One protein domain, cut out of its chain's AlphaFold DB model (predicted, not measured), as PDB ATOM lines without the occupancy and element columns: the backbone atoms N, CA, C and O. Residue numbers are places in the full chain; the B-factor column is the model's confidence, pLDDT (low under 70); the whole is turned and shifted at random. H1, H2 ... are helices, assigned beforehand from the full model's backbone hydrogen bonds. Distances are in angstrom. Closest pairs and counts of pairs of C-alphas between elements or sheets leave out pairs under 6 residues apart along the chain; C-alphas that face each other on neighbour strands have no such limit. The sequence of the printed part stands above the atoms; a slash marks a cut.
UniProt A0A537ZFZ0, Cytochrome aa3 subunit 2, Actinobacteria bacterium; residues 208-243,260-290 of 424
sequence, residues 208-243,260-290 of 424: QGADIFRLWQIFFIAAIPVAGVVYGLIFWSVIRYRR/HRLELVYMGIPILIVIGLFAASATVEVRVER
ATOM      1  N   GLN A 208     -27.096 -62.595 -30.132       97.12
ATOM      2  CA  GLN A 208     -28.178 -61.618 -29.994       97.12
ATOM      3  C   GLN A 208     -28.515 -61.383 -28.510       97.12
ATOM      4  O   GLN A 208     -28.610 -60.242 -28.056       97.12
ATOM      5  N   GLY A 209     -28.616 -62.459 -27.722       96.94
ATOM      6  CA  GLY A 209     -28.890 -62.384 -26.289       96.94
ATOM      7  C   GLY A 209     -27.772 -61.709 -25.493       96.94
ATOM      8  O   GLY A 209     -28.058 -60.949 -24.572       96.94
ATOM      9  N   ALA A 210     -26.505 -61.918 -25.861       96.06
ATOM     10  CA  ALA A 210     -25.379 -61.238 -25.219       96.06
ATOM     11  C   ALA A 210     -25.400 -59.714 -25.459       96.06
ATOM     12  O   ALA A 210     -25.047 -58.941 -24.565       96.06
ATOM     13  N   ASP A 211     -25.849 -59.274 -26.636       96.19
ATOM     14  CA  ASP A 211     -26.021 -57.854 -26.959       96.19
ATOM     15  C   ASP A 211     -27.207 -57.221 -26.206       96.19
ATOM     16  O   ASP A 211     -27.063 -56.140 -25.628       96.19
ATOM     17  N   ILE A 212     -28.340 -57.930 -26.105       96.81
ATOM     18  CA  ILE A 212     -29.496 -57.519 -25.283       96.81
ATOM     19  C   ILE A 212     -29.105 -57.430 -23.796       96.81
ATOM     20  O   ILE A 212     -29.447 -56.462 -23.116       96.81
ATOM     21  N   PHE A 213     -28.329 -58.396 -23.293       96.06
ATOM     22  CA  PHE A 213     -27.823 -58.390 -21.919       96.06
ATOM     23  C   PHE A 213     -26.931 -57.170 -21.629       96.06
ATOM     24  O   PHE A 213     -27.078 -56.527 -20.589       96.06
ATOM     25  N   ARG A 214     -26.044 -56.792 -22.561       95.06
ATOM     26  CA  ARG A 214     -25.222 -55.573 -22.434       95.06
ATOM     27  C   ARG A 214     -26.076 -54.304 -22.424       95.06
ATOM     28  O   ARG A 214     -25.803 -53.402 -21.631       95.06
ATOM     29  N   LEU A 215     -27.121 -54.236 -23.252       96.19
ATOM     30  CA  LEU A 215     -28.064 -53.113 -23.248       96.19
ATOM     31  C   LEU A 215     -28.782 -52.991 -21.895       96.19
ATOM     32  O   LEU A 215     -28.847 -51.900 -21.328       96.19
ATOM     33  N   TRP A 216     -29.242 -54.109 -21.331       95.81
ATOM     34  CA  TRP A 216     -29.815 -54.151 -19.984       95.81
ATOM     35  C   TRP A 216     -28.843 -53.644 -18.914       95.81
ATOM     36  O   TRP A 216     -29.227 -52.822 -18.082       95.81
ATOM     37  N   GLN A 217     -27.571 -54.064 -18.958       94.56
ATOM     38  CA  GLN A 217     -26.549 -53.554 -18.040       94.56
ATOM     39  C   GLN A 217     -26.393 -52.029 -18.150       94.56
ATOM     40  O   GLN A 217     -26.353 -51.356 -17.122       94.56
ATOM     41  N   ILE A 218     -26.366 -51.472 -19.368       94.56
ATOM     42  CA  ILE A 218     -26.301 -50.015 -19.598       94.56
ATOM     43  C   ILE A 218     -27.509 -49.309 -18.966       94.56
ATOM     44  O   ILE A 218     -27.334 -48.346 -18.219       94.56
ATOM     45  N   PHE A 219     -28.725 -49.805 -19.216       96.00
ATOM     46  CA  PHE A 219     -29.957 -49.233 -18.664       96.00
ATOM     47  C   PHE A 219     -29.994 -49.300 -17.132       96.00
ATOM     48  O   PHE A 219     -30.319 -48.305 -16.478       96.00
ATOM     49  N   PHE A 220     -29.617 -50.436 -16.543       94.69
ATOM     50  CA  PHE A 220     -29.616 -50.608 -15.090       94.69
ATOM     51  C   PHE A 220     -28.554 -49.724 -14.417       94.69
ATOM     52  O   PHE A 220     -28.845 -49.044 -13.432       94.69
ATOM     53  N   ILE A 221     -27.343 -49.652 -14.985       93.25
ATOM     54  CA  ILE A 221     -26.269 -48.773 -14.496       93.25
ATOM     55  C   ILE A 221     -26.672 -47.296 -14.609       93.25
ATOM     56  O   ILE A 221     -26.409 -46.535 -13.680       93.25
ATOM     57  N   ALA A 222     -27.358 -46.889 -15.683       94.19
ATOM     58  CA  ALA A 222     -27.888 -45.531 -15.833       94.19
ATOM     59  C   ALA A 222     -29.026 -45.213 -14.841       94.19
ATOM     60  O   ALA A 222     -29.159 -44.071 -14.396       94.19
ATOM     61  N   ALA A 223     -29.821 -46.213 -14.443       95.38
ATOM     62  CA  ALA A 223     -30.889 -46.048 -13.459       95.38
ATOM     63  C   ALA A 223     -30.366 -45.852 -12.021       95.38
ATOM     64  O   ALA A 223     -30.976 -45.103 -11.258       95.38
ATOM     65  N   ILE A 224     -29.231 -46.461 -11.648       94.50
ATOM     66  CA  ILE A 224     -28.634 -46.353 -10.300       94.50
ATOM     67  C   ILE A 224     -28.416 -44.895  -9.834       94.50
ATOM     68  O   ILE A 224     -28.911 -44.559  -8.755       94.50
ATOM     69  N   PRO A 225     -27.728 -43.995 -10.571       95.62
ATOM     70  CA  PRO A 225     -27.532 -42.613 -10.129       95.62
ATOM     71  C   PRO A 225     -28.841 -41.815 -10.101       95.62
ATOM     72  O   PRO A 225     -29.032 -41.008  -9.192       95.62
ATOM     73  N   VAL A 226     -29.775 -42.066 -11.028       96.38
ATOM     74  CA  VAL A 226     -31.100 -41.419 -11.031       96.38
ATOM     75  C   VAL A 226     -31.888 -41.815  -9.781       96.38
ATOM     76  O   VAL A 226     -32.377 -40.946  -9.057       96.38
ATOM     77  N   ALA A 227     -31.944 -43.112  -9.469       96.00
ATOM     78  CA  ALA A 227     -32.542 -43.628  -8.244       96.00
ATOM     79  C   ALA A 227     -31.843 -43.061  -6.997       96.00
ATOM     80  O   ALA A 227     -32.516 -42.614  -6.071       96.00
ATOM     81  N   GLY A 228     -30.507 -43.003  -6.989       96.75
ATOM     82  CA  GLY A 228     -29.716 -42.417  -5.906       96.75
ATOM     83  C   GLY A 228     -30.058 -40.949  -5.635       96.75
ATOM     84  O   GLY A 228     -30.242 -40.571  -4.478       96.75
ATOM     85  N   VAL A 229     -30.225 -40.132  -6.681       96.69
ATOM     86  CA  VAL A 229     -30.661 -38.730  -6.557       96.69
ATOM     87  C   VAL A 229     -32.106 -38.640  -6.062       96.69
ATOM     88  O   VAL A 229     -32.371 -37.913  -5.107       96.69
ATOM     89  N   VAL A 230     -33.040 -39.388  -6.658       97.44
ATOM     90  CA  VAL A 230     -34.468 -39.345  -6.286       97.44
ATOM     91  C   VAL A 230     -34.675 -39.801  -4.839       97.44
ATOM     92  O   VAL A 230     -35.230 -39.055  -4.031       97.44
ATOM     93  N   TYR A 231     -34.186 -40.990  -4.475       97.50
ATOM     94  CA  TYR A 231     -34.292 -41.497  -3.109       97.50
ATOM     95  C   TYR A 231     -33.481 -40.652  -2.123       97.50
ATOM     96  O   TYR A 231     -33.970 -40.373  -1.031       97.50
ATOM     97  N   GLY A 232     -32.293 -40.174  -2.509       97.75
ATOM     98  CA  GLY A 232     -31.480 -39.272  -1.692       97.75
ATOM     99  C   GLY A 232     -32.216 -37.978  -1.339       97.75
ATOM    100  O   GLY A 232     -32.276 -37.612  -0.166       97.75
ATOM    101  N   LEU A 233     -32.853 -37.325  -2.319       96.81
ATOM    102  CA  LEU A 233     -33.664 -36.123  -2.101       96.81
ATOM    103  C   LEU A 233     -34.920 -36.407  -1.266       96.81
ATOM    104  O   LEU A 233     -35.263 -35.594  -0.405       96.81
ATOM    105  N   ILE A 234     -35.580 -37.554  -1.463       97.44
ATOM    106  CA  ILE A 234     -36.733 -37.973  -0.645       97.44
ATOM    107  C   ILE A 234     -36.307 -38.192   0.813       97.44
ATOM    108  O   ILE A 234     -36.887 -37.585   1.714       97.44
ATOM    109  N   PHE A 235     -35.273 -39.000   1.067       97.50
ATOM    110  CA  PHE A 235     -34.782 -39.268   2.423       97.50
ATOM    111  C   PHE A 235     -34.250 -38.004   3.097       97.50
ATOM    112  O   PHE A 235     -34.575 -37.751   4.258       97.50
ATOM    113  N   TRP A 236     -33.497 -37.173   2.372       97.19
ATOM    114  CA  TRP A 236     -33.049 -35.880   2.874       97.19
ATOM    115  C   TRP A 236     -34.236 -34.990   3.244       97.19
ATOM    116  O   TRP A 236     -34.253 -34.450   4.346       97.19
ATOM    117  N   SER A 237     -35.269 -34.908   2.402       94.56
ATOM    118  CA  SER A 237     -36.471 -34.116   2.693       94.56
ATOM    119  C   SER A 237     -37.209 -34.626   3.935       94.56
ATOM    120  O   SER A 237     -37.554 -33.837   4.817       94.56
ATOM    121  N   VAL A 238     -37.378 -35.947   4.060       94.69
ATOM    122  CA  VAL A 238     -37.998 -36.593   5.231       94.69
ATOM    123  C   VAL A 238     -37.179 -36.369   6.508       94.69
ATOM    124  O   VAL A 238     -37.757 -36.187   7.574       94.69
ATOM    125  N   ILE A 239     -35.847 -36.346   6.448       94.00
ATOM    126  CA  ILE A 239     -35.005 -36.140   7.639       94.00
ATOM    127  C   ILE A 239     -34.897 -34.648   7.999       94.00
ATOM    128  O   ILE A 239     -35.022 -34.282   9.172       94.00
ATOM    129  N   ARG A 240     -34.680 -33.780   7.002       91.00
ATOM    130  CA  ARG A 240     -34.380 -32.349   7.170       91.00
ATOM    131  C   ARG A 240     -35.619 -31.484   7.400       91.00
ATOM    132  O   ARG A 240     -35.499 -30.489   8.120       91.00
ATOM    133  N   TYR A 241     -36.765 -31.839   6.815       88.69
ATOM    134  CA  TYR A 241     -38.010 -31.057   6.876       88.69
ATOM    135  C   TYR A 241     -39.159 -31.760   7.618       88.69
ATOM    136  O   TYR A 241     -40.286 -31.269   7.617       88.69
ATOM    137  N   ARG A 242     -38.907 -32.884   8.307       89.62
ATOM    138  CA  ARG A 242     -39.893 -33.454   9.240       89.62
ATOM    139  C   ARG A 242     -40.167 -32.484  10.388       89.62
ATOM    140  O   ARG A 242     -39.259 -32.184  11.167       89.62
ATOM    141  N   ARG A 243     -41.447 -32.131  10.547       85.38
ATOM    142  CA  ARG A 243     -41.965 -31.322  11.657       85.38
ATOM    143  C   ARG A 243     -41.549 -31.884  13.020       85.38
ATOM    144  O   ARG A 243     -41.747 -33.070  13.309       85.38
ATOM    145  N   HIS A 260     -36.311 -21.052 -12.674       94.06
ATOM    146  CA  HIS A 260     -36.038 -21.360 -14.084       94.06
ATOM    147  C   HIS A 260     -34.677 -22.030 -14.339       94.06
ATOM    148  O   HIS A 260     -34.536 -22.778 -15.302       94.06
ATOM    149  N   ARG A 261     -33.672 -21.813 -13.475       95.31
ATOM    150  CA  ARG A 261     -32.378 -22.507 -13.589       95.31
ATOM    151  C   ARG A 261     -32.502 -23.983 -13.210       95.31
ATOM    152  O   ARG A 261     -31.965 -24.832 -13.909       95.31
ATOM    153  N   LEU A 262     -33.224 -24.283 -12.130       94.06
ATOM    154  CA  LEU A 262     -33.497 -25.659 -11.709       94.06
ATOM    155  C   LEU A 262     -34.418 -26.372 -12.709       94.06
ATOM    156  O   LEU A 262     -34.164 -27.526 -13.037       94.06
ATOM    157  N   GLU A 263     -35.431 -25.669 -13.222       95.44
ATOM    158  CA  GLU A 263     -36.354 -26.162 -14.255       95.44
ATOM    159  C   GLU A 263     -35.610 -26.564 -15.536       95.44
ATOM    160  O   GLU A 263     -35.792 -27.670 -16.041       95.44
ATOM    161  N   LEU A 264     -34.695 -25.715 -16.019       97.06
ATOM    162  CA  LEU A 264     -33.860 -26.027 -17.181       97.06
ATOM    163  C   LEU A 264     -32.953 -27.245 -16.936       97.06
ATOM    164  O   LEU A 264     -32.808 -28.088 -17.819       97.06
ATOM    165  N   VAL A 265     -32.369 -27.365 -15.737       96.25
ATOM    166  CA  VAL A 265     -31.476 -28.480 -15.372       96.25
ATOM    167  C   VAL A 265     -32.235 -29.805 -15.265       96.25
ATOM    168  O   VAL A 265     -31.816 -30.785 -15.885       96.25
ATOM    169  N   TYR A 266     -33.357 -29.853 -14.536       94.75
ATOM    170  CA  TYR A 266     -34.126 -31.096 -14.389       94.75
ATOM    171  C   TYR A 266     -34.836 -31.525 -15.674       94.75
ATOM    172  O   TYR A 266     -35.279 -32.663 -15.756       94.75
ATOM    173  N   MET A 267     -34.983 -30.629 -16.655       96.69
ATOM    174  CA  MET A 267     -35.551 -30.940 -17.967       96.69
ATOM    175  C   MET A 267     -34.456 -31.392 -18.940       96.69
ATOM    176  O   MET A 267     -34.596 -32.419 -19.600       96.69
ATOM    177  N   GLY A 268     -33.344 -30.652 -19.004       97.81
ATOM    178  CA  GLY A 268     -32.234 -30.944 -19.911       97.81
ATOM    179  C   GLY A 268     -31.535 -32.268 -19.604       97.81
ATOM    180  O   GLY A 268     -31.248 -33.024 -20.529       97.81
ATOM    181  N   ILE A 269     -31.302 -32.591 -18.324       96.62
ATOM    182  CA  ILE A 269     -30.593 -33.825 -17.945       96.62
ATOM    183  C   ILE A 269     -31.360 -35.090 -18.393       96.62
ATOM    184  O   ILE A 269     -30.760 -35.894 -19.109       96.62
ATOM    185  N   PRO A 270     -32.658 -35.286 -18.080       96.88
ATOM    186  CA  PRO A 270     -33.414 -36.436 -18.579       96.88
ATOM    187  C   PRO A 270     -33.501 -36.504 -20.105       96.88
ATOM    188  O   PRO A 270     -33.400 -37.597 -20.648       96.88
ATOM    189  N   ILE A 271     -33.628 -35.369 -20.805       98.12
ATOM    190  CA  ILE A 271     -33.626 -35.348 -22.279       98.12
ATOM    191  C   ILE A 271     -32.303 -35.904 -22.826       98.12
ATOM    192  O   ILE A 271     -32.320 -36.776 -23.692       98.12
ATOM    193  N   LEU A 272     -31.159 -35.461 -22.292       97.69
ATOM    194  CA  LEU A 272     -29.843 -35.954 -22.713       97.69
ATOM    195  C   LEU A 272     -29.642 -37.442 -22.383       97.69
ATOM    196  O   LEU A 272     -29.110 -38.181 -23.212       97.69
ATOM    197  N   ILE A 273     -30.113 -37.900 -21.216       97.31
ATOM    198  CA  ILE A 273     -30.095 -39.323 -20.837       97.31
ATOM    199  C   ILE A 273     -30.929 -40.150 -21.825       97.31
ATOM    200  O   ILE A 273     -30.443 -41.158 -22.333       97.31
ATOM    201  N   VAL A 274     -32.154 -39.716 -22.142       97.88
ATOM    202  CA  VAL A 274     -33.045 -40.415 -23.084       97.88
ATOM    203  C   VAL A 274     -32.445 -40.470 -24.489       97.88
ATOM    204  O   VAL A 274     -32.499 -41.527 -25.108       97.88
ATOM    205  N   ILE A 275     -31.818 -39.393 -24.976       98.31
ATOM    206  CA  ILE A 275     -31.125 -39.388 -26.279       98.31
ATOM    207  C   ILE A 275     -29.991 -40.426 -26.305       98.31
ATOM    208  O   ILE A 275     -29.885 -41.194 -27.262       98.31
ATOM    209  N   GLY A 276     -29.169 -40.487 -25.250       97.19
ATOM    210  CA  GLY A 276     -28.078 -41.463 -25.148       97.19
ATOM    211  C   GLY A 276     -28.572 -42.912 -25.075       97.19
ATOM    212  O   GLY A 276     -28.066 -43.772 -25.796       97.19
ATOM    213  N   LEU A 277     -29.593 -43.177 -24.253       97.69
ATOM    214  CA  LEU A 277     -30.204 -44.504 -24.132       97.69
ATOM    215  C   LEU A 277     -30.909 -44.936 -25.426       97.69
ATOM    216  O   LEU A 277     -30.776 -46.087 -25.824       97.69
ATOM    217  N   PHE A 278     -31.592 -44.020 -26.120       98.00
ATOM    218  CA  PHE A 278     -32.223 -44.296 -27.414       98.00
ATOM    219  C   PHE A 278     -31.194 -44.695 -28.480       98.00
ATOM    220  O   PHE A 278     -31.389 -45.690 -29.174       98.00
ATOM    221  N   ALA A 279     -30.070 -43.976 -28.575       97.38
ATOM    222  CA  ALA A 279     -28.990 -44.331 -29.497       97.38
ATOM    223  C   ALA A 279     -28.376 -45.709 -29.169       97.38
ATOM    224  O   ALA A 279     -28.091 -46.496 -30.076       97.38
ATOM    225  N   ALA A 280     -28.214 -46.034 -27.881       96.88
ATOM    226  CA  ALA A 280     -27.770 -47.360 -27.455       96.88
ATOM    227  C   ALA A 280     -28.776 -48.456 -27.855       96.88
ATOM    228  O   ALA A 280     -28.371 -49.451 -28.453       96.88
ATOM    229  N   SER A 281     -30.075 -48.257 -27.604       97.94
ATOM    230  CA  SER A 281     -31.121 -49.212 -27.993       97.94
ATOM    231  C   SER A 281     -31.178 -49.429 -29.502       97.94
ATOM    232  O   SER A 281     -31.028 -50.562 -29.944       97.94
ATOM    233  N   ALA A 282     -31.294 -48.359 -30.295       97.50
ATOM    234  CA  ALA A 282     -31.438 -48.459 -31.748       97.50
ATOM    235  C   ALA A 282     -30.230 -49.146 -32.418       97.50
ATOM    236  O   ALA A 282     -30.384 -49.890 -33.384       97.50
ATOM    237  N   THR A 283     -29.011 -48.945 -31.898       96.94
ATOM    238  CA  THR A 283     -27.816 -49.633 -32.426       96.94
ATOM    239  C   THR A 283     -27.730 -51.108 -32.034       96.94
ATOM    240  O   THR A 283     -27.062 -51.865 -32.738       96.94
ATOM    241  N   VAL A 284     -28.364 -51.527 -30.935       97.12
ATOM    242  CA  VAL A 284     -28.479 -52.941 -30.542       97.12
ATOM    243  C   VAL A 284     -29.608 -53.618 -31.317       97.12
ATOM    244  O   VAL A 284     -29.380 -54.677 -31.886       97.12
ATOM    245  N   GLU A 285     -30.772 -52.977 -31.421       96.56
ATOM    246  CA  GLU A 285     -31.939 -53.418 -32.201       96.56
ATOM    247  C   GLU A 285     -31.544 -53.755 -33.649       96.56
ATOM    248  O   GLU A 285     -31.677 -54.900 -34.073       96.56
ATOM    249  N   VAL A 286     -30.877 -52.828 -34.348       96.75
ATOM    250  CA  VAL A 286     -30.380 -53.042 -35.723       96.75
ATOM    251  C   VAL A 286     -29.372 -54.199 -35.846       96.75
ATOM    252  O   VAL A 286     -29.260 -54.788 -36.920       96.75
ATOM    253  N   ARG A 287     -28.623 -54.550 -34.787       95.19
ATOM    254  CA  ARG A 287     -27.739 -55.736 -34.802       95.19
ATOM    255  C   ARG A 287     -28.501 -57.027 -34.519       95.19
ATOM    256  O   ARG A 287     -28.228 -58.032 -35.165       95.19
ATOM    257  N   VAL A 288     -29.438 -56.989 -33.578       96.25
ATOM    258  CA  VAL A 288     -30.251 -58.128 -33.130       96.25
ATOM    259  C   VAL A 288     -31.255 -58.568 -34.201       96.25
ATOM    260  O   VAL A 288     -31.472 -59.764 -34.372       96.25
ATOM    261  N   GLU A 289     -31.820 -57.627 -34.959       95.25
ATOM    262  CA  GLU A 289     -32.729 -57.897 -36.083       95.25
ATOM    263  C   GLU A 289     -32.001 -58.176 -37.409       95.25
ATOM    264  O   GLU A 289     -32.634 -58.414 -38.440       95.25
ATOM    265  N   ARG A 290     -30.660 -58.147 -37.427       95.19
ATOM    266  CA  ARG A 290     -29.900 -58.337 -38.663       95.19
ATOM    267  C   ARG A 290     -29.966 -59.789 -39.134       95.19
ATOM    268  O   ARG A 290     -29.294 -60.667 -38.605       95.19
TER     269      ARG A 290
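Overview. This is residues 208 to 243 and 260 to 290 of the 424 residues of the protein "Cytochrome aa3 subunit 2" of Actinobacteria bacterium (UniProt A0A537ZFZ0). Two long helices, H1 then H2, run opposite ways and make a narrow V, closed where the first residues of H1 meet the last of H2 and open toward the cut. The printed part has 67 residues with two named helices and no named strand, and its class is all helix. It is only just extended, close to loose, with a radius of gyration of the C-alphas of 16.7 A, and a rod spanning 58 by 26 by 10 A.

Arrangement. Begin with H1, residues 208 to 240, which touches H2, residues 260 to 288, with 10 pairs of C-alphas within 8 A. They touch with residues 208 to 219 of H1 and 277 to 288 of H2 alone; the closest C-alphas, of Gln 208 and Val 288, are 5.1 A apart. Their lines stand at a shallow tilt of 18 degrees, opposite ways. O i to N i+4 pairs are within hydrogen-bond range in 27 of 29 cases in H1 and 23 of 25 in H2.

Along the chain. Find C-alpha 208 at (-28.178, -61.618, -29.994); from there H1 runs 47.7 A to C-alpha 240. H2 runs 41.8 A from C-alpha 260 at (-36.038, -21.360, -14.084) to C-alpha 288 at (-30.251, -58.128, -33.130).

Size, cuts and confidence. Residues 244 to 259 are not printed, and C-alphas 243 and 260 are 28.2 A apart across the cut. Residues 227 to 243 and 260 to 269 stand free. No printed residue has a pLDDT under 70.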